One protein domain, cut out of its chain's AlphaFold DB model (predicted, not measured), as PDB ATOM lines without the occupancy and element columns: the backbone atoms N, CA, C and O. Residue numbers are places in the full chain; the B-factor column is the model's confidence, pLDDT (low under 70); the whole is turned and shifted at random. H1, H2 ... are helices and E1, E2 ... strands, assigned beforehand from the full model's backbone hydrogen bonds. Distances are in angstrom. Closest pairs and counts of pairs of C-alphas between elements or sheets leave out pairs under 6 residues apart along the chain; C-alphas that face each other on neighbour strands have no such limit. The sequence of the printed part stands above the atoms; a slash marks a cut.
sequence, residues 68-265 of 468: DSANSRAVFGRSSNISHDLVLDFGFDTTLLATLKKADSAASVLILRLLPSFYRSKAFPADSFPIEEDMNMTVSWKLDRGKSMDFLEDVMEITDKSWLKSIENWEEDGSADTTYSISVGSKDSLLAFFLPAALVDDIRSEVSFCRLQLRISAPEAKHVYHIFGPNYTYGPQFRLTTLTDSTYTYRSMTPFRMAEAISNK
ATOM      1  N   ASP A  68     -17.835 -21.041  13.345       92.50
ATOM      2  CA  ASP A  68     -16.583 -20.722  14.044       92.50
ATOM      3  C   ASP A  68     -16.770 -19.598  15.073       92.50
ATOM      4  O   ASP A  68     -17.688 -18.774  14.999       92.50
ATOM      5  N   SER A  69     -15.894 -19.579  16.078       94.38
ATOM      6  CA  SER A  69     -15.882 -18.562  17.124       94.38
ATOM      7  C   SER A  69     -15.476 -17.213  16.540       94.38
ATOM      8  O   SER A  69     -14.355 -17.009  16.078       94.38
ATOM      9  N   ALA A  70     -16.374 -16.243  16.655       95.12
ATOM     10  CA  ALA A  70     -16.187 -14.890  16.157       95.12
ATOM     11  C   ALA A  70     -15.937 -13.891  17.304       95.12
ATOM     12  O   ALA A  70     -16.146 -12.683  17.182       95.12
ATOM     13  N   ASN A  71     -15.465 -14.382  18.458       93.81
ATOM     14  CA  ASN A  71     -15.301 -13.584  19.677       93.81
ATOM     15  C   ASN A  71     -14.310 -12.416  19.525       93.81
ATOM     16  O   ASN A  71     -14.431 -11.397  20.206       93.81
ATOM     17  N   SER A  72     -13.341 -12.537  18.617       93.12
ATOM     18  CA  SER A  72     -12.336 -11.498  18.359       93.12
ATOM     19  C   SER A  72     -12.669 -10.661  17.123       93.12
ATOM     20  O   SER A  72     -12.684  -9.431  17.164       93.12
ATOM     21  N   ARG A  73     -12.918 -11.316  15.998       92.94
ATOM     22  CA  ARG A  73     -13.208 -10.692  14.707       92.94
ATOM     23  C   ARG A  73     -14.277 -11.529  14.036       92.94
ATOM     24  O   ARG A  73     -14.358 -12.721  14.313       92.94
ATOM     25  N   ALA A  74     -15.048 -10.897  13.172       93.75
ATOM     26  CA  ALA A  74     -16.063 -11.578  12.393       93.75
ATOM     27  C   ALA A  74     -16.214 -10.919  11.038       93.75
ATOM     28  O   ALA A  74     -15.788  -9.768  10.847       93.75
ATOM     29  N   VAL A  75     -16.898 -11.624  10.155       93.94
ATOM     30  CA  VAL A  75     -17.476 -11.028   8.965       93.94
ATOM     31  C   VAL A  75     -18.977 -11.252   8.888       93.94
ATOM     32  O   VAL A  75     -19.533 -12.134   9.534       93.94
ATOM     33  N   PHE A  76     -19.639 -10.393   8.122       93.19
ATOM     34  CA  PHE A  76     -21.082 -10.400   7.938       93.19
ATOM     35  C   PHE A  76     -21.441  -9.994   6.514       93.19
ATOM     36  O   PHE A  76     -20.809  -9.093   5.970       93.19
ATOM     37  N   GLY A  77     -22.477 -10.597   5.942       94.56
ATOM     38  CA  GLY A  77     -22.948 -10.288   4.595       94.56
ATOM     39  C   GLY A  77     -22.607 -11.414   3.636       94.56
ATOM     40  O   GLY A  77     -22.732 -12.586   3.987       94.56
ATOM     41  N   ARG A  78     -22.173 -11.075   2.427       92.75
ATOM     42  CA  ARG A  78     -21.868 -12.064   1.395       92.75
ATOM     43  C   ARG A  78     -20.662 -11.634   0.589       92.75
ATOM     44  O   ARG A  78     -20.519 -10.472   0.236       92.75
ATOM     45  N   SER A  79     -19.839 -12.611   0.249       89.44
ATOM     46  CA  SER A  79     -18.830 -12.472  -0.788       89.44
ATOM     47  C   SER A  79     -18.656 -13.812  -1.473       89.44
ATOM     48  O   SER A  79     -18.817 -14.855  -0.839       89.44
ATOM     49  N   SER A  80     -18.336 -13.799  -2.769       85.81
ATOM     50  CA  SER A  80     -17.827 -15.004  -3.429       85.81
ATOM     51  C   SER A  80     -18.771 -16.220  -3.304       85.81
ATOM     52  O   SER A  80     -18.317 -17.334  -3.106       85.81
ATOM     53  N   ASN A  81     -20.095 -15.993  -3.374       89.81
ATOM     54  CA  ASN A  81     -21.167 -16.991  -3.158       89.81
ATOM     55  C   ASN A  81     -21.173 -17.706  -1.795       89.81
ATOM     56  O   ASN A  81     -21.881 -18.698  -1.618       89.81
ATOM     57  N   ILE A  82     -20.488 -17.161  -0.798       92.69
ATOM     58  CA  ILE A  82     -20.617 -17.560   0.600       92.69
ATOM     59  C   ILE A  82     -21.385 -16.468   1.345       92.69
ATOM     60  O   ILE A  82     -21.080 -15.280   1.234       92.69
ATOM     61  N   SER A  83     -22.415 -16.868   2.091       94.69
ATOM     62  CA  SER A  83     -23.089 -15.985   3.050       94.69
ATOM     63  C   SER A  83     -22.489 -16.192   4.431       94.69
ATOM     64  O   SER A  83     -22.317 -17.337   4.847       94.69
ATOM     65  N   HIS A  84     -22.239 -15.093   5.134       95.81
ATOM     66  CA  HIS A  84     -21.682 -15.039   6.478       95.81
ATOM     67  C   HIS A  84     -22.732 -14.467   7.430       95.81
ATOM     68  O   HIS A  84     -22.982 -13.257   7.463       95.81
ATOM     69  N   ASP A  85     -23.358 -15.352   8.196       96.19
ATOM     70  CA  ASP A  85     -24.346 -14.984   9.197       96.19
ATOM     71  C   ASP A  85     -23.666 -14.787  10.550       96.19
ATOM     72  O   ASP A  85     -22.782 -15.552  10.938       96.19
ATOM     73  N   LEU A  86     -24.133 -13.805  11.316       97.44
ATOM     74  CA  LEU A  86     -23.672 -13.599  12.685       97.44
ATOM     75  C   LEU A  86     -24.670 -14.170  13.674       97.44
ATOM     76  O   LEU A  86     -25.862 -13.889  13.578       97.44
ATOM     77  N   VAL A  87     -24.171 -14.886  14.679       97.56
ATOM     78  CA  VAL A  87     -24.957 -15.345  15.829       97.56
ATOM     79  C   VAL A  87     -24.370 -14.748  17.101       97.56
ATOM     80  O   VAL A  87     -23.216 -14.997  17.440       97.56
ATOM     81  N   LEU A  88     -25.156 -13.945  17.812       97.62
ATOM     82  CA  LEU A  88     -24.759 -13.192  19.000       97.62
ATOM     83  C   LEU A  88     -25.555 -13.678  20.215       97.62
ATOM     84  O   LEU A  88     -26.761 -13.889  20.112       97.62
ATOM     85  N   ASP A  89     -24.903 -13.828  21.367       96.25
ATOM     86  CA  ASP A  89     -25.532 -14.336  22.594       96.25
ATOM     87  C   ASP A  89     -25.513 -13.272  23.707       96.25
ATOM     88  O   ASP A  89     -24.453 -12.751  24.068       96.25
ATOM     89  N   PHE A  90     -26.686 -12.931  24.241       96.19
ATOM     90  CA  PHE A  90     -26.901 -11.872  25.228       96.19
ATOM     91  C   PHE A  90     -27.634 -12.401  26.459       96.19
ATOM     92  O   PHE A  90     -28.524 -13.239  26.356       96.19
ATOM     93  N   GLY A  91     -27.294 -11.868  27.633       94.25
ATOM     94  CA  GLY A  91     -27.988 -12.152  28.890       94.25
ATOM     95  C   GLY A  91     -28.720 -10.920  29.417       94.25
ATOM     96  O   GLY A  91     -28.161  -9.820  29.441       94.25
ATOM     97  N   PHE A  92     -29.956 -11.105  29.874       94.00
ATOM     98  CA  PHE A  92     -30.802 -10.068  30.454       94.00
ATOM     99  C   PHE A  92     -31.163 -10.398  31.901       94.00
ATOM    100  O   PHE A  92     -31.727 -11.451  32.208       94.00
ATOM    101  N   ASP A  93     -30.869  -9.451  32.791       91.69
ATOM    102  CA  ASP A  93     -31.301  -9.502  34.182       91.69
ATOM    103  C   ASP A  93     -32.771  -9.072  34.342       91.69
ATOM    104  O   ASP A  93     -33.373  -8.406  33.493       91.69
ATOM    105  N   THR A  94     -33.358  -9.423  35.483       91.00
ATOM    106  CA  THR A  94     -34.755  -9.098  35.799       91.00
ATOM    107  C   THR A  94     -35.014  -7.595  35.944       91.00
ATOM    108  O   THR A  94     -36.145  -7.150  35.748       91.00
ATOM    109  N   THR A  95     -33.988  -6.789  36.241       91.06
ATOM    110  CA  THR A  95     -34.117  -5.327  36.380       91.06
ATOM    111  C   THR A  95     -34.349  -4.666  35.021       91.06
ATOM    112  O   THR A  95     -35.224  -3.804  34.884       91.06
ATOM    113  N   LEU A  96     -33.604  -5.092  33.997       91.25
ATOM    114  CA  LEU A  96     -33.782  -4.658  32.614       91.25
ATOM    115  C   LEU A  96     -35.180  -5.000  32.111       91.25
ATOM    116  O   LEU A  96     -35.888  -4.122  31.621       91.25
ATOM    117  N   LEU A  97     -35.589  -6.256  32.279       92.62
ATOM    118  CA  LEU A  97     -36.878  -6.749  31.798       92.62
ATOM    119  C   LEU A  97     -38.046  -6.045  32.498       92.62
ATOM    120  O   LEU A  97     -38.994  -5.608  31.849       92.62
ATOM    121  N   ALA A  98     -37.945  -5.813  33.811       91.56
ATOM    122  CA  ALA A  98     -38.935  -5.030  34.545       91.56
ATOM    123  C   ALA A  98     -39.028  -3.574  34.055       91.56
ATOM    124  O   ALA A  98     -40.119  -3.000  34.061       91.56
ATOM    125  N   THR A  99     -37.909  -2.979  33.630       90.81
ATOM    126  CA  THR A  99     -37.880  -1.627  33.049       90.81
ATOM    127  C   THR A  99     -38.554  -1.611  31.677       90.81
ATOM    128  O   THR A  99     -39.448  -0.803  31.443       90.81
ATOM    129  N   LEU A 100     -38.203  -2.556  30.803       92.38
ATOM    130  CA  LEU A 100     -38.788  -2.707  29.465       92.38
ATOM    131  C   LEU A 100     -40.300  -2.957  29.504       92.38
ATOM    132  O   LEU A 100     -41.051  -2.416  28.692       92.38
ATOM    133  N   LYS A 101     -40.761  -3.752  30.472       92.25
ATOM    134  CA  LYS A 101     -42.181  -4.064  30.653       92.25
ATOM    135  C   LYS A 101     -43.009  -2.854  31.091       92.25
ATOM    136  O   LYS A 101     -44.183  -2.769  30.748       92.25
ATOM    137  N   LYS A 102     -42.411  -1.934  31.855       91.81
ATOM    138  CA  LYS A 102     -43.068  -0.712  32.349       91.81
ATOM    139  C   LYS A 102     -42.992   0.466  31.379       91.81
ATOM    140  O   LYS A 102     -43.697   1.441  31.597       91.81
ATOM    141  N   ALA A 103     -42.124   0.399  30.372       92.81
ATOM    142  CA  ALA A 103     -41.966   1.467  29.395       92.81
ATOM    143  C   ALA A 103     -43.218   1.619  28.518       92.81
ATOM    144  O   ALA A 103     -43.831   0.620  28.129       92.81
ATOM    145  N   ASP A 104     -43.544   2.859  28.149       92.69
ATOM    146  CA  ASP A 104     -44.640   3.185  27.229       92.69
ATOM    147  C   ASP A 104     -44.333   2.661  25.820       92.69
ATOM    148  O   ASP A 104     -45.199   2.136  25.121       92.69
ATOM    149  N   SER A 105     -43.066   2.765  25.411       93.94
ATOM    150  CA  SER A 105     -42.554   2.194  24.165       93.94
ATOM    151  C   SER A 105     -41.090   1.786  24.307       93.94
ATOM    152  O   SER A 105     -40.363   2.298  25.166       93.94
ATOM    153  N   ALA A 106     -40.658   0.852  23.462       94.94
ATOM    154  CA  ALA A 106     -39.282   0.392  23.406       94.94
ATOM    155  C   ALA A 106     -38.855   0.141  21.957       94.94
ATOM    156  O   ALA A 106     -39.668  -0.215  21.108       94.94
ATOM    157  N   ALA A 107     -37.567   0.327  21.692       96.25
ATOM    158  CA  ALA A 107     -36.937   0.035  20.415       96.25
ATOM    159  C   ALA A 107     -35.559  -0.572  20.660       96.25
ATOM    160  O   ALA A 107     -34.946  -0.335  21.707       96.25
ATOM    161  N   SER A 108     -35.054  -1.327  19.690       96.75
ATOM    162  CA  SER A 108     -33.731  -1.927  19.792       96.75
ATOM    163  C   SER A 108     -32.887  -1.697  18.546       96.75
ATOM    164  O   SER A 108     -33.402  -1.578  17.436       96.75
ATOM    165  N   VAL A 109     -31.579  -1.573  18.753       96.88
ATOM    166  CA  VAL A 109     -30.585  -1.384  17.695       96.88
ATOM    167  C   VAL A 109     -29.405  -2.301  17.968       96.88
ATOM    168  O   VAL A 109     -28.861  -2.277  19.073       96.88
ATOM    169  N   LEU A 110     -28.969  -3.062  16.967       97.19
ATOM    170  CA  LEU A 110     -27.652  -3.685  16.984       97.19
ATOM    171  C   LEU A 110     -26.639  -2.764  16.313       97.19
ATOM    172  O   LEU A 110     -26.831  -2.329  15.181       97.19
ATOM    173  N   ILE A 111     -25.549  -2.485  17.013       95.62
ATOM    174  CA  ILE A 111     -24.438  -1.672  16.537       95.62
ATOM    175  C   ILE A 111     -23.245  -2.594  16.310       95.62
ATOM    176  O   ILE A 111     -22.734  -3.184  17.264       95.62
ATOM    177  N   LEU A 112     -22.777  -2.678  15.068       95.12
ATOM    178  CA  LEU A 112     -21.567  -3.402  14.687       95.12
ATOM    179  C   LEU A 112     -20.510  -2.400  14.236       95.12
ATOM    180  O   LEU A 112     -20.758  -1.560  13.373       95.12
ATOM    181  N   ARG A 113     -19.316  -2.463  14.823       92.12
ATOM    182  CA  ARG A 113     -18.226  -1.565  14.443       92.12
ATOM    183  C   ARG A 113     -17.320  -2.228  13.417       92.12
ATOM    184  O   ARG A 113     -16.814  -3.323  13.654       92.12
ATOM    185  N   LEU A 114     -17.065  -1.503  12.331       92.00
ATOM    186  CA  LEU A 114     -16.126  -1.903  11.292       92.00
ATOM    187  C   LEU A 114     -14.699  -2.003  11.834       92.00
ATOM    188  O   LEU A 114     -14.283  -1.180  12.651       92.00
ATOM    189  N   LEU A 115     -13.952  -3.002  11.364       90.81
ATOM    190  CA  LEU A 115     -12.604  -3.328  11.818       90.81
ATOM    191  C   LEU A 115     -11.557  -2.349  11.246       90.81
ATOM    192  O   LEU A 115     -11.166  -2.474  10.084       90.81
ATOM    193  N   PRO A 116     -11.016  -1.394  12.030       88.44
ATOM    194  CA  PRO A 116     -10.177  -0.337  11.481       88.44
ATOM    195  C   PRO A 116      -8.848  -0.846  10.927       88.44
ATOM    196  O   PRO A 116      -8.320  -0.230  10.012       88.44
ATOM    197  N   SER A 117      -8.295  -1.949  11.450       87.44
ATOM    198  CA  SER A 117      -7.046  -2.523  10.924       87.44
ATOM    199  C   SER A 117      -7.183  -2.986   9.472       87.44
ATOM    200  O   SER A 117      -6.211  -2.920   8.728       87.44
ATOM    201  N   PHE A 118      -8.392  -3.381   9.068       89.94
ATOM    202  CA  PHE A 118      -8.718  -3.739   7.696       89.94
ATOM    203  C   PHE A 118      -8.953  -2.478   6.851       89.94
ATOM    204  O   PHE A 118      -8.132  -2.137   6.005       89.94
ATOM    205  N   TYR A 119      -9.987  -1.688   7.165       88.25
ATOM    206  CA  TYR A 119     -10.395  -0.540   6.336       88.25
ATOM    207  C   TYR A 119      -9.414   0.647   6.340       88.25
ATOM    208  O   TYR A 119      -9.442   1.498   5.445       88.25
ATOM    209  N   ARG A 120      -8.541   0.759   7.352       86.81
ATOM    210  CA  ARG A 120      -7.459   1.764   7.395       86.81
ATOM    211  C   ARG A 120      -6.134   1.252   6.851       86.81
ATOM    212  O   ARG A 120      -5.195   2.049   6.797       86.81
ATOM    213  N   SER A 121      -6.053  -0.009   6.431       85.19
ATOM    214  CA  SER A 121      -4.873  -0.510   5.732       85.19
ATOM    215  C   SER A 121      -4.591   0.347   4.498       85.19
ATOM    216  O   SER A 121      -5.510   0.781   3.802       85.19
ATOM    217  N   LYS A 122      -3.308   0.599   4.219       82.19
ATOM    218  CA  LYS A 122      -2.883   1.241   2.964       82.19
ATOM    219  C   LYS A 122      -3.141   0.348   1.747       82.19
ATOM    220  O   LYS A 122      -3.191   0.865   0.642       82.19
ATOM    221  N   ALA A 123      -3.273  -0.956   1.975       81.50
ATOM    222  CA  ALA A 123      -3.560  -1.945   0.948       81.50
ATOM    223  C   ALA A 123      -5.061  -2.131   0.682       81.50
ATOM    224  O   ALA A 123      -5.416  -2.818  -0.268       81.50
ATOM    225  N   PHE A 124      -5.940  -1.551   1.507       83.44
ATOM    226  CA  PHE A 124      -7.374  -1.564   1.225       83.44
ATOM    227  C   PHE A 124      -7.666  -0.640   0.028       83.44
ATOM    228  O   PHE A 124      -7.105   0.467   0.015       83.44
ATOM    229  N   PRO A 125      -8.505  -1.036  -0.951       82.06
ATOM    230  CA  PRO A 125      -8.690  -0.241  -2.159       82.06
ATOM    231  C   PRO A 125      -9.231   1.153  -1.830       82.06
ATOM    232  O   PRO A 125     -10.112   1.343  -0.984       82.06
ATOM    233  N   ALA A 126      -8.627   2.169  -2.446       72.44
ATOM    234  CA  ALA A 126      -8.890   3.565  -2.106       72.44
ATOM    235  C   ALA A 126     -10.291   4.030  -2.542       72.44
ATOM    236  O   ALA A 126     -10.821   4.987  -1.980       72.44
ATOM    237  N   ASP A 127     -10.862   3.348  -3.529       75.81
ATOM    238  CA  ASP A 127     -12.147   3.578  -4.179       75.81
ATOM    239  C   ASP A 127     -13.281   2.692  -3.641       75.81
ATOM    240  O   ASP A 127     -14.428   2.875  -4.034       75.81
ATOM    241  N   SER A 128     -13.012   1.811  -2.670       80.25
ATOM    242  CA  SER A 128     -14.047   1.003  -2.004       80.25
ATOM    243  C   SER A 128     -15.020   1.814  -1.133       80.25
ATOM    244  O   SER A 128     -15.923   1.231  -0.545       80.25
ATOM    245  N   PHE A 129     -14.844   3.135  -0.993       81.12
ATOM    246  CA  PHE A 129     -15.740   4.008  -0.228       81.12
ATOM    247  C   PHE A 129     -16.264   5.188  -1.069       81.12
ATOM    248  O   PHE A 129     -15.507   5.741  -1.868       81.12
ATOM    249  N   PRO A 130     -17.500   5.667  -0.813       83.88
ATOM    250  CA  PRO A 130     -18.454   5.145   0.169       83.88
ATOM    251  C   PRO A 130     -19.077   3.812  -0.275       83.88
ATOM    252  O   PRO A 130     -19.249   3.577  -1.467       83.88
ATOM    253  N   ILE A 131     -19.423   2.956   0.690       85.44
ATOM    254  CA  ILE A 131     -20.230   1.753   0.423       85.44
ATOM    255  C   ILE A 131     -21.687   2.128   0.664       85.44
ATOM    256  O   ILE A 131     -22.045   2.476   1.792       85.44
ATOM    257  N   GLU A 132     -22.507   2.049  -0.378       89.62
ATOM    258  CA  GLU A 132     -23.945   2.306  -0.315       89.62
ATOM    259  C   GLU A 132     -24.713   1.100  -0.862       89.62
ATOM    260  O   GLU A 132     -24.564   0.727  -2.029       89.62
ATOM    261  N   GLU A 133     -25.546   0.482  -0.026       92.19
ATOM    262  CA  GLU A 133     -26.430  -0.593  -0.466       92.19
ATOM    263  C   GLU A 133     -27.718  -0.674   0.349       92.19
ATOM    264  O   GLU A 133     -27.731  -0.396   1.545       92.19
ATOM    265  N   ASP A 134     -28.795  -1.112  -0.300       92.88
ATOM    266  CA  ASP A 134     -29.984  -1.587   0.394       92.88
ATOM    267  C   ASP A 134     -29.829  -3.093   0.615       92.88
ATOM    268  O   ASP A 134     -29.861  -3.883  -0.330       92.88
ATOM    269  N   MET A 135     -29.615  -3.474   1.869       93.50
ATOM    270  CA  MET A 135     -29.352  -4.843   2.285       93.50
ATOM    271  C   MET A 135     -30.633  -5.495   2.801       93.50
ATOM    272  O   MET A 135     -31.199  -5.061   3.810       93.50
ATOM    273  N   ASN A 136     -31.053  -6.575   2.145       95.06
ATOM    274  CA  ASN A 136     -32.081  -7.471   2.665       95.06
ATOM    275  C   ASN A 136     -31.484  -8.331   3.779       95.06
ATOM    276  O   ASN A 136     -30.455  -8.982   3.588       95.06
ATOM    277  N   MET A 137     -32.132  -8.323   4.939       95.69
ATOM    278  CA  MET A 137     -31.630  -8.966   6.141       95.69
ATOM    279  C   MET A 137     -32.753  -9.706   6.860       95.69
ATOM    280  O   MET A 137     -33.806  -9.133   7.145       95.69
ATOM    281  N   THR A 138     -32.494 -10.957   7.218       97.12
ATOM    282  CA  THR A 138     -33.352 -11.737   8.106       97.12
ATOM    283  C   THR A 138     -32.787 -11.655   9.516       97.12
ATOM    284  O   THR A 138     -31.614 -11.955   9.757       97.12
ATOM    285  N   VAL A 139     -33.628 -11.236  10.457       97.75
ATOM    286  CA  VAL A 139     -33.319 -11.237  11.886       97.75
ATOM    287  C   VAL A 139     -34.132 -12.343  12.532       97.75
ATOM    288  O   VAL A 139     -35.357 -12.275  12.532       97.75
ATOM    289  N   SER A 140     -33.463 -13.338  13.102       97.94
ATOM    290  CA  SER A 140     -34.100 -14.443  13.819       97.94
ATOM    291  C   SER A 140     -33.564 -14.536  15.239       97.94
ATOM    292  O   SER A 140     -32.393 -14.245  15.492       97.94
ATOM    293  N   TRP A 141     -34.402 -14.943  16.183       98.12
ATOM    294  CA  TRP A 141     -34.032 -14.989  17.591       98.12
ATOM    295  C   TRP A 141     -34.557 -16.226  18.300       98.12
ATOM    296  O   TRP A 141     -35.530 -16.853  17.887       98.12
ATOM    297  N   LYS A 142     -33.885 -16.544  19.402       96.88
ATOM    298  CA  LYS A 142     -34.281 -17.551  20.374       96.88
ATOM    299  C   LYS A 142     -34.166 -16.971  21.778       96.88
ATOM    300  O   LYS A 142     -33.174 -16.303  22.086       96.88
ATOM    301  N   LEU A 143     -35.174 -17.219  22.606       95.62
ATOM    302  CA  LEU A 143     -35.265 -16.753  23.983       95.62
ATOM    303  C   LEU A 143     -35.322 -17.949  24.936       95.62
ATOM    304  O   LEU A 143     -36.343 -18.617  25.079       95.62
ATOM    305  N   ASP A 144     -34.232 -18.175  25.666       93.75
ATOM    306  CA  ASP A 144     -34.216 -19.144  26.762       93.75
ATOM    307  C   ASP A 144     -34.427 -18.419  28.100       93.75
ATOM    308  O   ASP A 144     -33.920 -17.316  28.315       93.75
ATOM    309  N   ARG A 145     -35.143 -19.047  29.042       92.50
ATOM    310  CA  ARG A 145     -35.476 -18.449  30.347       92.50
ATOM    311  C   ARG A 145     -35.006 -19.284  31.529       92.50
ATOM    312  O   ARG A 145     -35.151 -20.506  31.544       92.50
ATOM    313  N   GLY A 146     -34.552 -18.599  32.573       90.56
ATOM    314  CA  GLY A 146     -34.093 -19.188  33.824       90.56
ATOM    315  C   GLY A 146     -34.609 -18.462  35.056       90.56
ATOM    316  O   GLY A 146     -35.025 -17.306  35.011       90.56
ATOM    317  N   LYS A 147     -34.604 -19.160  36.193       88.62
ATOM    318  CA  LYS A 147     -35.190 -18.660  37.449       88.62
ATOM    319  C   LYS A 147     -34.231 -17.802  38.283       88.62
ATOM    320  O   LYS A 147     -34.702 -17.075  39.153       88.62
ATOM    321  N   SER A 148     -32.924 -17.892  38.049       91.31
ATOM    322  CA  SER A 148     -31.872 -17.240  38.842       91.31
ATOM    323  C   SER A 148     -30.742 -16.710  37.955       91.31
ATOM    324  O   SER A 148     -30.708 -16.994  36.760       91.31
ATOM    325  N   MET A 149     -29.825 -15.941  38.552       90.19
ATOM    326  CA  MET A 149     -28.597 -15.488  37.890       90.19
ATOM    327  C   MET A 149     -27.717 -16.672  37.470       90.19
ATOM    328  O   MET A 149     -27.154 -16.629  36.384       90.19
ATOM    329  N   ASP A 150     -27.702 -17.746  38.266       93.31
ATOM    330  CA  ASP A 150     -26.969 -18.985  37.977       93.31
ATOM    331  C   ASP A 150     -27.298 -19.536  36.581       93.31
ATOM    332  O   ASP A 150     -26.423 -20.045  35.903       93.31
ATOM    333  N   PHE A 151     -28.531 -19.355  36.088       94.12
ATOM    334  CA  PHE A 151     -28.870 -19.732  34.711       94.12
ATOM    335  C   PHE A 151     -28.034 -18.980  33.665       94.12
ATOM    336  O   PHE A 151     -27.601 -19.579  32.684       94.12
ATOM    337  N   LEU A 152     -27.829 -17.669  33.836       91.50
ATOM    338  CA  LEU A 152     -27.003 -16.894  32.907       91.50
ATOM    339  C   LEU A 152     -25.525 -17.262  33.050       91.50
ATOM    340  O   LEU A 152     -24.830 -17.327  32.039       91.50
ATOM    341  N   GLU A 153     -25.064 -17.531  34.272       91.62
ATOM    342  CA  GLU A 153     -23.697 -18.000  34.534       91.62
ATOM    343  C   GLU A 153     -23.450 -19.357  33.855       91.62
ATOM    344  O   GLU A 153     -22.524 -19.471  33.053       91.62
ATOM    345  N   ASP A 154     -24.351 -20.326  34.034       92.62
ATOM    346  CA  ASP A 154     -24.300 -21.645  33.390       92.62
ATOM    347  C   ASP A 154     -24.251 -21.531  31.856       92.62
ATOM    348  O   ASP A 154     -23.482 -22.221  31.185       92.62
ATOM    349  N   VAL A 155     -25.057 -20.636  31.272       91.25
ATOM    350  CA  VAL A 155     -25.079 -20.394  29.820       91.25
ATOM    351  C   VAL A 155     -23.740 -19.845  29.317       91.25
ATOM    352  O   VAL A 155     -23.298 -20.224  28.222       91.25
ATOM    353  N   MET A 156     -23.113 -18.954  30.088       88.25
ATOM    354  CA  MET A 156     -21.805 -18.371  29.780       88.25
ATOM    355  C   MET A 156     -20.664 -19.384  29.946       88.25
ATOM    356  O   MET A 156     -19.646 -19.255  29.269       88.25
ATOM    357  N   GLU A 157     -20.833 -20.405  30.789       90.38
ATOM    358  CA  GLU A 157     -19.870 -21.500  30.971       90.38
ATOM    359  C   GLU A 157     -19.948 -22.588  29.883       90.38
ATOM    360  O   GLU A 157     -19.023 -23.398  29.752       90.38
ATOM    361  N   ILE A 158     -21.011 -22.618  29.061       87.81
ATOM    362  CA  ILE A 158     -21.102 -23.548  27.923       87.81
ATOM    363  C   ILE A 158     -19.897 -23.335  27.004       87.81
ATOM    364  O   ILE A 158     -19.710 -22.256  26.439       87.81
ATOM    365  N   THR A 159     -19.126 -24.401  26.793       87.38
ATOM    366  CA  THR A 159     -17.945 -24.365  25.926       87.38
ATOM    367  C   THR A 159     -18.306 -23.964  24.497       87.38
ATOM    368  O   THR A 159     -19.289 -24.467  23.944       87.38
ATOM    369  N   ASP A 160     -17.460 -23.133  23.872       86.69
ATOM    370  CA  ASP A 160     -17.647 -22.665  22.490       86.69
ATOM    371  C   ASP A 160     -17.975 -23.827  21.547       86.69
ATOM    372  O   ASP A 160     -18.970 -23.780  20.839       86.69
ATOM    373  N   LYS A 161     -17.244 -24.946  21.622       90.12
ATOM    374  CA  LYS A 161     -17.503 -26.126  20.780       90.12
ATOM    375  C   LYS A 161     -18.935 -26.671  20.898       90.12
ATOM    376  O   LYS A 161     -19.527 -27.055  19.892       90.12
ATOM    377  N   SER A 162     -19.476 -26.754  22.114       92.94
ATOM    378  CA  SER A 162     -20.829 -27.291  22.335       92.94
ATOM    379  C   SER A 162     -21.890 -26.321  21.830       92.94
ATOM    380  O   SER A 162     -22.891 -26.737  21.250       92.94
ATOM    381  N   TRP A 163     -21.645 -25.025  22.018       93.44
ATOM    382  CA  TRP A 163     -22.521 -23.971  21.536       93.44
ATOM    383  C   TRP A 163     -22.507 -23.854  20.008       93.44
ATOM    384  O   TRP A 163     -23.576 -23.859  19.409       93.44
ATOM    385  N   LEU A 164     -21.339 -23.854  19.364       94.69
ATOM    386  CA  LEU A 164     -21.198 -23.809  17.902       94.69
ATOM    387  C   LEU A 164     -21.946 -24.971  17.233       94.69
ATOM    388  O   LEU A 164     -22.727 -24.761  16.312       94.69
ATOM    389  N   LYS A 165     -21.837 -26.182  17.792       93.62
ATOM    390  CA  LYS A 165     -22.611 -27.344  17.327       93.62
ATOM    391  C   LYS A 165     -24.132 -27.158  17.455       93.62
ATOM    392  O   LYS A 165     -24.897 -27.703  16.663       93.62
ATOM    393  N   SER A 166     -24.596 -26.407  18.455       92.50
ATOM    394  CA  SER A 166     -26.026 -26.098  18.596       92.50
ATOM    395  C   SER A 166     -26.538 -25.122  17.530       92.50
ATOM    396  O   SER A 166     -27.723 -25.151  17.220       92.50
ATOM    397  N   ILE A 167     -25.659 -24.301  16.940       93.75
ATOM    398  CA  ILE A 167     -26.014 -23.341  15.882       93.75
ATOM    399  C   ILE A 167     -26.325 -24.060  14.560       93.75
ATOM    400  O   ILE A 167     -27.179 -23.602  13.807       93.75
ATOM    401  N   GLU A 168     -25.694 -25.207  14.289       88.38
ATOM    402  CA  GLU A 168     -25.970 -26.009  13.083       88.38
ATOM    403  C   GLU A 168     -27.427 -26.489  13.013       88.38
ATOM    404  O   GLU A 168     -28.008 -26.571  11.937       88.38
ATOM    405  N   ASN A 169     -28.020 -26.788  14.172       85.38
ATOM    406  CA  ASN A 169     -29.399 -27.262  14.307       85.38
ATOM    407  C   ASN A 169     -30.267 -26.201  14.992       85.38
ATOM    408  O   ASN A 169     -31.073 -26.508  15.871       85.38
ATOM    409  N   TRP A 170     -30.017 -24.938  14.654       87.75
ATOM    410  CA  TRP A 170     -30.734 -23.816  15.228       87.75
ATOM    411  C   TRP A 170     -32.219 -23.866  14.863       87.75
ATOM    412  O   TRP A 170     -32.572 -23.964  13.691       87.75
ATOM    413  N   GLU A 171     -33.069 -23.716  15.874       91.31
ATOM    414  CA  GLU A 171     -34.506 -23.498  15.722       91.31
ATOM    415  C   GLU A 171     -34.844 -22.154  16.372       91.31
ATOM    416  O   GLU A 171     -34.618 -21.972  17.575       91.31
ATOM    417  N   GLU A 172     -35.312 -21.197  15.570       94.25
ATOM    418  CA  GLU A 172     -35.752 -19.891  16.053       94.25
ATOM    419  C   GLU A 172     -37.138 -19.931  16.711       94.25
ATOM    420  O   GLU A 172     -38.033 -20.661  16.287       94.25
ATOM    421  N   ASP A 173     -37.332 -19.078  17.719       95.25
ATOM    422  CA  ASP A 173     -38.653 -18.806  18.299       95.25
ATOM    423  C   ASP A 173     -39.411 -17.752  17.478       95.25
ATOM    424  O   ASP A 173     -40.642 -17.757  17.422       95.25
ATOM    425  N   GLY A 174     -38.672 -16.845  16.833       95.94
ATOM    426  CA  GLY A 174     -39.219 -15.786  15.998       95.94
ATOM    427  C   GLY A 174     -38.233 -15.304  14.939       95.94
ATOM    428  O   GLY A 174     -37.012 -15.421  15.086       95.94
ATOM    429  N   SER A 175     -38.774 -14.756  13.854       97.00
ATOM    430  CA  SER A 175     -38.001 -14.172  12.762       97.00
ATOM    431  C   SER A 175     -38.756 -13.035  12.082       97.00
ATOM    432  O   SER A 175     -39.986 -12.952  12.129       97.00
ATOM    433  N   ALA A 176     -38.008 -12.123  11.466       97.12
ATOM    434  CA  ALA A 176     -38.555 -11.091  10.603       97.12
ATOM    435  C   ALA A 176     -37.542 -10.676   9.532       97.12
ATOM    436  O   ALA A 176     -36.362 -10.456   9.821       97.12
ATOM    437  N   ASP A 177     -38.047 -10.505   8.315       95.25
ATOM    438  CA  ASP A 177     -37.299  -9.942   7.197       95.25
ATOM    439  C   ASP A 177     -37.437  -8.423   7.176       95.25
ATOM    440  O   ASP A 177     -38.490  -7.853   7.478       95.25
ATOM    441  N   THR A 178     -36.351  -7.752   6.824       92.00
ATOM    442  CA  THR A 178     -36.276  -6.295   6.784       92.00
ATOM    443  C   THR A 178     -35.219  -5.856   5.775       92.00
ATOM    444  O   THR A 178     -34.357  -6.636   5.373       92.00
ATOM    445  N   THR A 179     -35.280  -4.595   5.366       92.00
ATOM    446  CA  THR A 179     -34.306  -3.992   4.458       92.00
ATOM    447  C   THR A 179     -33.661  -2.804   5.156       92.00
ATOM    448  O   THR A 179     -34.358  -1.917   5.655       92.00
ATOM    449  N   TYR A 180     -32.330  -2.772   5.185       89.19
ATOM    450  CA  TYR A 180     -31.562  -1.660   5.738       89.19
ATOM    451  C   TYR A 180     -30.789  -0.953   4.646       89.19
ATOM    452  O   TYR A 180     -30.054  -1.585   3.895       89.19
ATOM    453  N   SER A 181     -30.892   0.371   4.622       88.31
ATOM    454  CA  SER A 181     -30.003   1.185   3.806       88.31
ATOM    455  C   SER A 181     -28.689   1.383   4.559       88.31
ATOM    456  O   SER A 181     -28.649   2.007   5.625       88.31
ATOM    457  N   ILE A 182     -27.623   0.792   4.038       87.31
ATOM    458  CA  ILE A 182     -26.267   0.911   4.550       87.31
ATOM    459  C   ILE A 182     -25.572   2.040   3.806       87.31
ATOM    460  O   ILE A 182     -25.557   2.081   2.582       87.31
ATOM    461  N   SER A 183     -24.950   2.932   4.571       85.50
ATOM    462  CA  SER A 183     -24.083   3.988   4.058       85.50
ATOM    463  C   SER A 183     -22.820   4.046   4.911       85.50
ATOM    464  O   SER A 183     -22.806   4.638   5.994       85.50
ATOM    465  N   VAL A 184     -21.740   3.443   4.421       83.31
ATOM    466  CA  VAL A 184     -20.419   3.497   5.048       83.31
ATOM    467  C   VAL A 184     -19.599   4.590   4.375       83.31
ATOM    468  O   VAL A 184     -18.970   4.376   3.342       83.31
ATOM    469  N   GLY A 185     -19.607   5.781   4.972       77.12
ATOM    470  CA  GLY A 185     -18.883   6.940   4.443       77.12
ATOM    471  C   GLY A 185     -17.421   7.032   4.892       77.12
ATOM    472  O   GLY A 185     -16.644   7.780   4.303       77.12
ATOM    473  N   SER A 186     -17.032   6.313   5.952       76.56
ATOM    474  CA  SER A 186     -15.687   6.403   6.535       76.56
ATOM    475  C   SER A 186     -15.191   5.085   7.137       76.56
ATOM    476  O   SER A 186     -15.956   4.228   7.571       76.56
ATOM    477  N   LYS A 187     -13.866   4.976   7.271       72.88
ATOM    478  CA  LYS A 187     -13.137   3.794   7.774       72.88
ATOM    479  C   LYS A 187     -13.393   3.448   9.252       72.88
ATOM    480  O   LYS A 187     -12.868   2.459   9.753       72.88
ATOM    481  N   ASP A 188     -14.094   4.306   9.986       72.00
ATOM    482  CA  ASP A 188     -14.466   4.159  11.400       72.00
ATOM    483  C   ASP A 188     -15.974   4.219  11.643       72.00
ATOM    484  O   ASP A 188     -16.420   4.316  12.792       72.00
ATOM    485  N   SER A 189     -16.737   4.139  10.554       81.88
ATOM    486  CA  SER A 189     -18.183   4.019  10.576       81.88
ATOM    487  C   SER A 189     -18.628   2.772  11.349       81.88
ATOM    488  O   SER A 189     -17.882   1.811  11.565       81.88
ATOM    489  N   LEU A 190     -19.878   2.814  11.787       89.88
ATOM    490  CA  LEU A 190     -20.572   1.700  12.410       89.88
ATOM    491  C   LEU A 190     -21.786   1.343  11.558       89.88
ATOM    492  O   LEU A 190     -22.373   2.215  10.921       89.88
ATOM    493  N   LEU A 191     -22.148   0.069  11.567       92.19
ATOM    494  CA  LEU A 191     -23.416  -0.417  11.049       92.19
ATOM    495  C   LEU A 191     -24.412  -0.397  12.209       92.19
ATOM    496  O   LEU A 191     -24.108  -0.894  13.295       92.19
ATOM    497  N   ALA A 192     -25.573   0.218  12.001       92.75
ATOM    498  CA  ALA A 192     -26.638   0.294  12.992       92.75
ATOM    499  C   ALA A 192     -27.917  -0.304  12.410       92.75
ATOM    500  O   ALA A 192     -28.542   0.284  11.529       92.75
ATOM    501  N   PHE A 193     -28.312  -1.458  12.931       94.56
ATOM    502  CA  PHE A 193     -29.501  -2.181  12.504       94.56
ATOM    503  C   PHE A 193     -30.617  -1.988  13.527       94.56
ATOM    504  O   PHE A 193     -30.524  -2.489  14.646       94.56
ATOM    505  N   PHE A 194     -31.656  -1.239  13.163       94.69
ATOM    506  CA  PHE A 194     -32.892  -1.123  13.946       94.69
ATOM    507  C   PHE A 194     -33.669  -2.432  13.914       94.69
ATOM    508  O   PHE A 194     -34.355  -2.720  12.940       94.69
ATOM    509  N   LEU A 195     -33.572  -3.214  14.982       96.19
ATOM    510  CA  LEU A 195     -34.114  -4.562  14.992       96.19
ATOM    511  C   LEU A 195     -35.656  -4.552  15.067       96.19
ATOM    512  O   LEU A 195     -36.246  -3.585  15.565       96.19
ATOM    513  N   PRO A 196     -36.315  -5.625  14.591       96.31
ATOM    514  CA  PRO A 196     -37.769  -5.695  14.477       96.31
ATOM    515  C   PRO A 196     -38.497  -5.433  15.801       96.31
ATOM    516  O   PRO A 196     -38.073  -5.892  16.860       96.31
ATOM    517  N   ALA A 197     -39.646  -4.754  15.738       95.19
ATOM    518  CA  ALA A 197     -40.479  -4.511  16.919       95.19
ATOM    519  C   ALA A 197     -40.948  -5.818  17.584       95.19
ATOM    520  O   ALA A 197     -40.976  -5.893  18.808       95.19
ATOM    521  N   ALA A 198     -41.212  -6.863  16.787       96.12
ATOM    522  CA  ALA A 198     -41.597  -8.187  17.278       96.12
ATOM    523  C   ALA A 198     -40.565  -8.783  18.255       96.12
ATOM    524  O   ALA A 198     -40.944  -9.243  19.324       96.12
ATOM    525  N   LEU A 199     -39.262  -8.667  17.957       96.81
ATOM    526  CA  LEU A 199     -38.194  -9.084  18.875       96.81
ATOM    527  C   LEU A 199     -38.288  -8.342  20.216       96.81
ATOM    528  O   LEU A 199     -38.111  -8.928  21.282       96.81
ATOM    529  N   VAL A 200     -38.542  -7.032  20.174       95.81
ATOM    530  CA  VAL A 200     -38.648  -6.212  21.388       95.81
ATOM    531  C   VAL A 200     -39.875  -6.612  22.203       95.81
ATOM    532  O   VAL A 200     -39.783  -6.692  23.427       95.81
ATOM    533  N   ASP A 201     -41.003  -6.877  21.548       95.44
ATOM    534  CA  ASP A 201     -42.233  -7.313  22.206       95.44
ATOM    535  C   ASP A 201     -42.080  -8.700  22.848       95.44
ATOM    536  O   ASP A 201     -42.498  -8.881  23.997       95.44
ATOM    537  N   ASP A 202     -41.385  -9.628  22.188       95.50
ATOM    538  CA  ASP A 202     -41.058 -10.939  22.753       95.50
ATOM    539  C   ASP A 202     -40.171 -10.801  24.000       95.50
ATOM    540  O   ASP A 202     -40.515 -11.322  25.062       95.50
ATOM    541  N   ILE A 203     -39.098  -9.998  23.938       95.06
ATOM    542  CA  ILE A 203     -38.238  -9.713  25.103       95.06
ATOM    543  C   ILE A 203     -39.043  -9.057  26.239       95.06
ATOM    544  O   ILE A 203     -38.832  -9.362  27.412       95.06
ATOM    545  N   ARG A 204     -39.982  -8.151  25.929       92.62
ATOM    546  CA  ARG A 204     -40.836  -7.482  26.934       92.62
ATOM    547  C   ARG A 204     -41.809  -8.432  27.625       92.62
ATOM    548  O   ARG A 204     -42.243  -8.141  28.745       92.62
ATOM    549  N   SER A 205     -42.184  -9.521  26.961       90.38
ATOM    550  CA  SER A 205     -43.070 -10.536  27.528       90.38
ATOM    551  C   SER A 205     -42.387 -11.342  28.644       90.38
ATOM    552  O   SER A 205     -43.065 -11.852  29.544       90.38
ATOM    553  N   GLU A 206     -41.051 -11.355  28.660       88.75
ATOM    554  CA  GLU A 206     -40.250 -12.079  29.637       88.75
ATOM    555  C   GLU A 206     -40.228 -11.410  31.019       88.75
ATOM    556  O   GLU A 206     -40.224 -10.187  31.186       88.75
ATOM    557  N   VAL A 207     -40.228 -12.246  32.058       81.75
ATOM    558  CA  VAL A 207     -40.298 -11.813  33.469       81.75
ATOM    559  C   VAL A 207     -39.201 -12.410  34.349       81.75
ATOM    560  O   VAL A 207     -39.143 -12.123  35.542       81.75
ATOM    561  N   SER A 208     -38.361 -13.276  33.793       90.31
ATOM    562  CA  SER A 208     -37.284 -13.982  34.496       90.31
ATOM    563  C   SER A 208     -35.960 -13.761  33.772       90.31
ATOM    564  O   SER A 208     -35.953 -13.136  32.719       90.31
ATOM    565  N   PHE A 209     -34.841 -14.228  34.330       93.31
ATOM    566  CA  PHE A 209     -33.550 -14.135  33.645       93.31
ATOM    567  C   PHE A 209     -33.668 -14.747  32.250       93.31
ATOM    568  O   PHE A 209     -34.227 -15.835  32.102       93.31
ATOM    569  N   CYS A 210     -33.192 -14.030  31.241       94.75
ATOM    570  CA  CYS A 210     -33.429 -14.384  29.849       94.75
ATOM    571  C   CYS A 210     -32.119 -14.349  29.071       94.75
ATOM    572  O   CYS A 210     -31.318 -13.429  29.228       94.75
ATOM    573  N   ARG A 211     -31.913 -15.358  28.237       95.25
ATOM    574  CA  ARG A 211     -30.852 -15.412  27.246       95.25
ATOM    575  C   ARG A 211     -31.475 -15.139  25.885       95.25
ATOM    576  O   ARG A 211     -32.375 -15.863  25.475       95.25
ATOM    577  N   LEU A 212     -30.960 -14.133  25.191       96.69
ATOM    578  CA  LEU A 212     -31.263 -13.882  23.790       96.69
ATOM    579  C   LEU A 212     -30.112 -14.398  22.943       96.69
ATOM    580  O   LEU A 212     -29.017 -13.842  22.989       96.69
ATOM    581  N   GLN A 213     -30.398 -15.379  22.102       96.88
ATOM    582  CA  GLN A 213     -29.543 -15.666  20.967       96.88
ATOM    583  C   GLN A 213     -30.138 -14.988  19.724       96.88
ATOM    584  O   GLN A 213     -31.288 -15.232  19.367       96.88
ATOM    585  N   LEU A 214     -29.359 -14.133  19.067       98.00
ATOM    586  CA  LEU A 214     -29.764 -13.341  17.907       98.00
ATOM    587  C   LEU A 214     -28.941 -13.765  16.692       98.00
ATOM    588  O   LEU A 214     -27.718 -13.643  16.722       98.00
ATOM    589  N   ARG A 215     -29.593 -14.221  15.622       97.56
ATOM    590  CA  ARG A 215     -28.960 -14.495  14.329       97.56
ATOM    591  C   ARG A 215     -29.351 -13.430  13.315       97.56
ATOM    592  O   ARG A 215     -30.515 -13.044  13.217       97.56
ATOM    593  N   ILE A 216     -28.359 -12.964  12.571       96.81
ATOM    594  CA  ILE A 216     -28.522 -11.975  11.516       96.81
ATOM    595  C   ILE A 216     -27.915 -12.534  10.243       96.81
ATOM    596  O   ILE A 216     -26.732 -12.869  10.217       96.81
ATOM    597  N   SER A 217     -28.739 -12.615   9.204       95.88
ATOM    598  CA  SER A 217     -28.364 -13.148   7.900       95.88
ATOM    599  C   SER A 217     -28.650 -12.121   6.814       95.88
ATOM    600  O   SER A 217     -29.722 -11.518   6.806       95.88
ATOM    601  N   ALA A 218     -27.696 -11.924   5.907       95.50
ATOM    602  CA  ALA A 218     -27.835 -11.055   4.739       95.50
ATOM    603  C   ALA A 218     -27.280 -11.756   3.485       95.50
ATOM    604  O   ALA A 218     -26.237 -11.365   2.953       95.50
ATOM    605  N   PRO A 219     -27.965 -12.806   2.995       93.19
ATOM    606  CA  PRO A 219     -27.453 -13.684   1.937       93.19
ATOM    607  C   PRO A 219     -27.439 -13.039   0.544       93.19
ATOM    608  O   PRO A 219     -26.939 -13.626  -0.416       93.19
ATOM    609  N   GLU A 220     -28.005 -11.841   0.412       92.06
ATOM    610  CA  GLU A 220     -28.050 -11.055  -0.824       92.06
ATOM    611  C   GLU A 220     -27.226  -9.763  -0.728       92.06
ATOM    612  O   GLU A 220     -27.291  -8.935  -1.635       92.06
ATOM    613  N   ALA A 221     -26.462  -9.575   0.355       92.88
ATOM    614  CA  ALA A 221     -25.556  -8.439   0.478       92.88
ATOM    615  C   ALA A 221     -24.555  -8.412  -0.687       92.88
ATOM    616  O   ALA A 221     -24.121  -9.459  -1.178       92.88
ATOM    617  N   LYS A 222     -24.177  -7.213  -1.130       90.00
ATOM    618  CA  LYS A 222     -23.174  -7.042  -2.191       90.00
ATOM    619  C   LYS A 222     -21.750  -7.135  -1.664       90.00
ATOM    620  O   LYS A 222     -20.837  -7.319  -2.460       90.00
ATOM    621  N   HIS A 223     -21.579  -6.967  -0.355       88.25
ATOM    622  CA  HIS A 223     -20.284  -6.919   0.299       88.25
ATOM    623  C   HIS A 223     -20.256  -7.765   1.566       88.25
ATOM    624  O   HIS A 223     -21.275  -8.024   2.220       88.25
ATOM    625  N   VAL A 224     -19.035  -8.123   1.946       91.31
ATOM    626  CA  VAL A 224     -18.712  -8.673   3.253       91.31
ATOM    627  C   VAL A 224     -18.143  -7.574   4.157       91.31
ATOM    628  O   VAL A 224     -17.270  -6.795   3.776       91.31
ATOM    629  N   TYR A 225     -18.642  -7.496   5.386       92.50
ATOM    630  CA  TYR A 225     -18.290  -6.469   6.357       92.50
ATOM    631  C   TYR A 225     -17.429  -7.044   7.474       92.50
ATOM    632  O   TYR A 225     -17.914  -7.769   8.339       92.50
ATOM    633  N   HIS A 226     -16.158  -6.648   7.516       93.38
ATOM    634  CA  HIS A 226     -15.248  -7.011   8.602       93.38
ATOM    635  C   HIS A 226     -15.538  -6.197   9.864       93.38
ATOM    636  O   HIS A 226     -15.448  -4.967   9.857       93.38
ATOM    637  N   ILE A 227     -15.833  -6.867  10.974       94.19
ATOM    638  CA  ILE A 227     -16.233  -6.222  12.228       94.19
ATOM    639  C   ILE A 227     -15.451  -6.751  13.432       94.19
ATOM    640  O   ILE A 227     -14.817  -7.809  13.395       94.19
ATOM    641  N   PHE A 228     -15.489  -5.993  14.526       94.56
ATOM    642  CA  PHE A 228     -15.004  -6.475  15.817       94.56
ATOM    643  C   PHE A 228     -15.953  -7.496  16.440       94.56
ATOM    644  O   PHE A 228     -17.171  -7.354  16.353       94.56
ATOM    645  N   GLY A 229     -15.372  -8.461  17.151       95.19
ATOM    646  CA  GLY A 229     -16.087  -9.336  18.069       95.19
ATOM    647  C   GLY A 229     -16.170  -8.797  19.504       95.19
ATOM    648  O   GLY A 229     -15.589  -7.748  19.815       95.19
ATOM    649  N   PRO A 230     -16.907  -9.492  20.389       94.31
ATOM    650  CA  PRO A 230     -17.165  -9.074  21.770       94.31
ATOM    651  C   PRO A 230     -15.931  -8.864  22.654       94.31
ATOM    652  O   PRO A 230     -16.002  -8.081  23.597       94.31
ATOM    653  N   ASN A 231     -14.791  -9.493  22.353       92.50
ATOM    654  CA  ASN A 231     -13.573  -9.380  23.167       92.50
ATOM    655  C   ASN A 231     -12.879  -8.010  23.070       92.50
ATOM    656  O   ASN A 231     -11.910  -7.753  23.786       92.50
ATOM    657  N   TYR A 232     -13.337  -7.127  22.182       88.25
ATOM    658  CA  TYR A 232     -12.772  -5.793  22.009       88.25
ATOM    659  C   TYR A 232     -13.632  -4.727  22.690       88.25
ATOM    660  O   TYR A 232     -14.859  -4.772  22.654       88.25
ATOM    661  N   THR A 233     -12.989  -3.679  23.219       82.00
ATOM    662  CA  THR A 233     -13.651  -2.516  23.849       82.00
ATOM    663  C   THR A 233     -14.725  -1.871  22.966       82.00
ATOM    664  O   THR A 233     -15.658  -1.249  23.468       82.00
ATOM    665  N   TYR A 234     -14.594  -2.014  21.648       83.06
ATOM    666  CA  TYR A 234     -15.524  -1.484  20.655       83.06
ATOM    667  C   TYR A 234     -16.255  -2.585  19.868       83.06
ATOM    668  O   TYR A 234     -16.559  -2.386  18.693       83.06
ATOM    669  N   GLY A 235     -16.483  -3.739  20.500       89.31
ATOM    670  CA  GLY A 235     -17.233  -4.858  19.938       89.31
ATOM    671  C   GLY A 235     -18.729  -4.570  19.730       89.31
ATOM    672  O   GLY A 235     -19.184  -3.438  19.934       89.31
ATOM    673  N   PRO A 236     -19.504  -5.588  19.321       95.75
ATOM    674  CA  PRO A 236     -20.930  -5.461  19.043       95.75
ATOM    675  C   PRO A 236     -21.713  -4.951  20.257       95.75
ATOM    676  O   PRO A 236     -21.447  -5.358  21.389       95.75
ATOM    677  N   GLN A 237     -22.703  -4.086  20.029       96.31
ATOM    678  CA  GLN A 237     -23.588  -3.594  21.087       96.31
ATOM    679  C   GLN A 237     -25.051  -3.747  20.699       96.31
ATOM    680  O   GLN A 237     -25.507  -3.146  19.730       96.31
ATOM    681  N   PHE A 238     -25.812  -4.468  21.513       97.31
ATOM    682  CA  PHE A 238     -27.266  -4.444  21.472       97.31
ATOM    683  C   PHE A 238     -27.769  -3.343  22.405       97.31
ATOM    684  O   PHE A 238     -27.563  -3.384  23.621       97.31
ATOM    685  N   ARG A 239     -28.383  -2.309  21.830       96.38
ATOM    686  CA  ARG A 239     -28.927  -1.163  22.555       96.38
ATOM    687  C   ARG A 239     -30.440  -1.250  22.600       96.38
ATOM    688  O   ARG A 239     -31.089  -1.206  21.563       96.38
ATOM    689  N   LEU A 240     -30.983  -1.271  23.810       95.88
ATOM    690  CA  LEU A 240     -32.406  -1.105  24.067       95.88
ATOM    691  C   LEU A 240     -32.676   0.323  24.519       95.88
ATOM    692  O   LEU A 240     -32.078   0.786  25.491       95.88
ATOM    693  N   THR A 241     -33.583   0.996  23.825       95.31
ATOM    694  CA  THR A 241     -34.073   2.331  24.166       95.31
ATOM    695  C   THR A 241     -35.504   2.208  24.662       95.31
ATOM    696  O   THR A 241     -36.318   1.534  24.037       95.31
ATOM    697  N   THR A 242     -35.817   2.869  25.771       94.31
ATOM    698  CA  THR A 242     -37.161   2.916  26.353       94.31
ATOM    699  C   THR A 242     -37.619   4.354  26.524       94.31
ATOM    700  O   THR A 242     -36.805   5.248  26.775       94.31
ATOM    701  N   LEU A 243     -38.924   4.563  26.382       93.50
ATOM    702  CA  LEU A 243     -39.603   5.814  26.683       93.50
ATOM    703  C   LEU A 243     -40.554   5.581  27.857       93.50
ATOM    704  O   LEU A 243     -41.429   4.719  27.764       93.50
ATOM    705  N   THR A 244     -40.392   6.367  28.917       90.19
ATOM    706  CA  THR A 244     -41.281   6.362  30.087       90.19
ATOM    707  C   THR A 244     -41.557   7.801  30.492       90.19
ATOM    708  O   THR A 244     -40.606   8.552  30.716       90.19
ATOM    709  N   ASP A 245     -42.825   8.206  30.570       88.12
ATOM    710  CA  ASP A 245     -43.225   9.556  31.005       88.12
ATOM    711  C   ASP A 245     -42.469  10.676  30.252       88.12
ATOM    712  O   ASP A 245     -41.970  11.640  30.831       88.12
ATOM    713  N   SER A 246     -42.343  10.538  28.926       85.12
ATOM    714  CA  SER A 246     -41.580  11.449  28.043       85.12
ATOM    715  C   SER A 246     -40.055  11.490  28.261       85.12
ATOM    716  O   SER A 246     -39.374  12.323  27.662       85.12
ATOM    717  N   THR A 247     -39.491  10.592  29.073       88.06
ATOM    718  CA  THR A 247     -38.042  10.470  29.288       88.06
ATOM    719  C   THR A 247     -37.476   9.289  28.508       88.06
ATOM    720  O   THR A 247     -37.897   8.148  28.695       88.06
ATOM    721  N   TYR A 248     -36.482   9.559  27.659       89.38
ATOM    722  CA  TYR A 248     -35.736   8.524  26.946       89.38
ATOM    723  C   TYR A 248     -34.591   7.997  27.806       89.38
ATOM    724  O   TYR A 248     -33.755   8.766  28.283       89.38
ATOM    725  N   THR A 249     -34.507   6.678  27.946       91.62
ATOM    726  CA  THR A 249     -33.345   6.006  28.535       91.62
ATOM    727  C   THR A 249     -32.876   4.884  27.626       91.62
ATOM    728  O   THR A 249     -33.650   4.354  26.829       91.62
ATOM    729  N   TYR A 250     -31.600   4.517  27.720       91.94
ATOM    730  CA  TYR A 250     -31.068   3.388  26.971       91.94
ATOM    731  C   TYR A 250     -30.120   2.547  27.821       91.94
ATOM    732  O   TYR A 250     -29.406   3.062  28.681       91.94
ATOM    733  N   ARG A 251     -30.075   1.245  27.531       93.50
ATOM    734  CA  ARG A 251     -29.069   0.312  28.047       93.50
ATOM    735  C   ARG A 251     -28.401  -0.368  26.860       93.50
ATOM    736  O   ARG A 251     -29.083  -0.842  25.957       93.50
ATOM    737  N   SER A 252     -27.071  -0.370  26.844       94.12
ATOM    738  CA  SER A 252     -26.284  -1.098  25.841       94.12
ATOM    739  C   SER A 252     -25.675  -2.333  26.487       94.12
ATOM    740  O   SER A 252     -25.211  -2.264  27.625       94.12
ATOM    741  N   MET A 253     -25.704  -3.448  25.772       94.12
ATOM    742  CA  MET A 253     -25.181  -4.735  26.212       94.12
ATOM    743  C   MET A 253     -24.247  -5.273  25.140       94.12
ATOM    744  O   MET A 253     -24.552  -5.199  23.949       94.12
ATOM    745  N   THR A 254     -23.114  -5.804  25.574       94.50
ATOM    746  CA  THR A 254     -22.186  -6.534  24.712       94.50
ATOM    747  C   THR A 254     -22.578  -8.007  24.765       94.50
ATOM    748  O   THR A 254     -22.901  -8.486  25.857       94.50
ATOM    749  N   PRO A 255     -22.591  -8.732  23.636       96.00
ATOM    750  CA  PRO A 255     -22.802 -10.168  23.692       96.00
ATOM    751  C   PRO A 255     -21.631 -10.811  24.436       96.00
ATOM    752  O   PRO A 255     -20.493 -10.354  24.319       96.00
ATOM    753  N   PHE A 256     -21.883 -11.859  25.212       94.69
ATOM    754  CA  PHE A 256     -20.796 -12.554  25.911       94.69
ATOM    755  C   PHE A 256     -20.053 -13.534  24.997       94.69
ATOM    756  O   PHE A 256     -18.922 -13.903  25.295       94.69
ATOM    757  N   ARG A 257     -20.663 -13.915  23.868       95.31
ATOM    758  CA  ARG A 257     -20.013 -14.650  22.779       95.31
ATOM    759  C   ARG A 257     -20.677 -14.378  21.435       95.31
ATOM    760  O   ARG A 257     -21.832 -13.952  21.372       95.31
ATOM    761  N   MET A 258     -19.931 -14.632  20.369       97.06
ATOM    762  CA  MET A 258     -20.374 -14.477  18.992       97.06
ATOM    763  C   MET A 258     -19.793 -15.587  18.115       97.06
ATOM    764  O   MET A 258     -18.666 -16.029  18.338       97.06
ATOM    765  N   ALA A 259     -20.557 -16.011  17.116       97.00
ATOM    766  CA  ALA A 259     -20.149 -16.980  16.115       97.00
ATOM    767  C   ALA A 259     -20.475 -16.479  14.712       97.00
ATOM    768  O   ALA A 259     -21.389 -15.672  14.521       97.00
ATOM    769  N   GLU A 260     -19.728 -17.004  13.755       95.56
ATOM    770  CA  GLU A 260     -19.975 -16.849  12.333       95.56
ATOM    771  C   GLU A 260     -20.469 -18.190  11.786       95.56
ATOM    772  O   GLU A 260     -19.821 -19.219  11.973       95.56
ATOM    773  N   ALA A 261     -21.635 -18.186  11.148       94.69
ATOM    774  CA  ALA A 261     -22.196 -19.352  10.483       94.69
ATOM    775  C   ALA A 261     -22.198 -19.099   8.978       94.69
ATOM    776  O   ALA A 261     -22.832 -18.154   8.505       94.69
ATOM    777  N   ILE A 262     -21.492 -19.942   8.228       93.81
ATOM    778  CA  ILE A 262     -21.370 -19.773   6.784       93.81
ATOM    779  C   ILE A 262     -22.344 -20.678   6.032       93.81
ATOM    780  O   ILE A 262     -22.658 -21.786   6.470       93.81
ATOM    781  N   SER A 263     -22.812 -20.229   4.869       92.19
ATOM    782  CA  SER A 263     -23.574 -21.078   3.950       92.19
ATOM    783  C   SER A 263     -23.088 -20.933   2.516       92.19
ATOM    784  O   SER A 263     -22.869 -19.825   2.028       92.19
ATOM    785  N   ASN A 264     -22.941 -22.077   1.847       91.56
ATOM    786  CA  ASN A 264     -22.548 -22.156   0.447       91.56
ATOM    787  C   ASN A 264     -23.747 -21.867  -0.466       91.56
ATOM    788  O   ASN A 264     -24.810 -22.473  -0.303       91.56
ATOM    789  N   LYS A 265     -23.573 -20.941  -1.410       90.12
ATOM    790  CA  LYS A 265     -24.554 -20.568  -2.438       90.12
ATOM    791  C   LYS A 265     -24.034 -20.829  -3.855       90.12
ATOM    792  O   LYS A 265     -24.529 -20.218  -4.794       90.12
TER     793      LYS A 265
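AT A GLANCE: This is residues 68 to 265 of the 468 residues of an uncharacterized protein of Fibrobacter sp. UWP2 (UniProt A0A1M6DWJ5). Two twisted sheets form a sandwich, partly face to face with their strands crossed: a large branched sheet of E1, E2, E4, E5, E7, E8 and E11, and a smaller one in the order E6, E3, E9, E10. H1 and H5 sit together at one end, H3 lies over E7, H4 covers E11 on the face opposite to H5, and residues 122 to 127 stick out. The printed part has 198 residues, with five named helices and eleven named strands in the order E1 E2 H1 E3 H2 E4 H3 H4 E5 E6 H5 E7 E8 E9 E10 E11; both sheets are antiparallel and the class is mixed, helices and strands. It is compact, with a radius of gyration of the C-alphas of 17.0 A, and spans 50 by 43 by 30 A.

HOW THE PARTS SIT: E1, residues 73 to 79, and E2, residues 82 to 92, form a hairpin, with N 77 and O 84 3.1 A apart, within hydrogen-bond range. H1, residues 94 to 102, precedes E3, residues 105 to 113. H2, residues 116 to 119, only grazes the branched sheet. E4, residues 131 to 146, bends by 74 degrees at residue 134. H3, residues 149 to 157, lies over E7, residues 209 to 217, and runs along the strands, at 5 degrees to E7 on the local plane, with a height over the sheet of 8.4 A; H4, residues 160 to 168, lies over E11, residues 257 to 264, with a height over the sheet of 9.3 A, and runs slantwise to the strands, at 40 degrees to E11 on the local plane. E5, residues 174 to 184, pairs with E4 (N 135 and O 180, 2.8 A), and E6, residues 190 to 194, with E3 (N 112 and O 191, 2.8 A). H5, residues 197 to 205, lies over E4 at a height of 8.8 A and touches H1 at a steep tilt of 64 degrees, opposite ways; their closest C-alphas, of Lys 101 and Arg 204, are 5.2 A apart. E2 pairs with E7 (N 88 and O 214, 2.8 A), and E1 with E8, residues 224 to 228 (N 76 and O 225, 3.1 A). With E4 and E5, and E3 and E6, these make a jelly roll, four nested antiparallel pairs wound over both sheets. E9, residues 237 to 244, and E10, residues 247 to 253, form a hairpin (N 240 and O 251, 2.9 A), and H1 lies over both. Every O i to N i+4 pair is within range in H1, H3 and H5, and 4 of 5 in H4; H2 is too short for one.

IN THESE COORDINATES: E1 begins at C-alpha 73 (-13.208, -10.692, 14.707). E4 is 41.8 A long, E2 32.4 A. E11 ends at C-alpha 264 (-22.548, -22.156, 0.447).

THE WHOLE: The C-alphas farthest apart, of Asp 127 and Lys 147, are 52.5 A apart. The printed part has no cut; the link H2 to E4 is long. No printed residue is under 70.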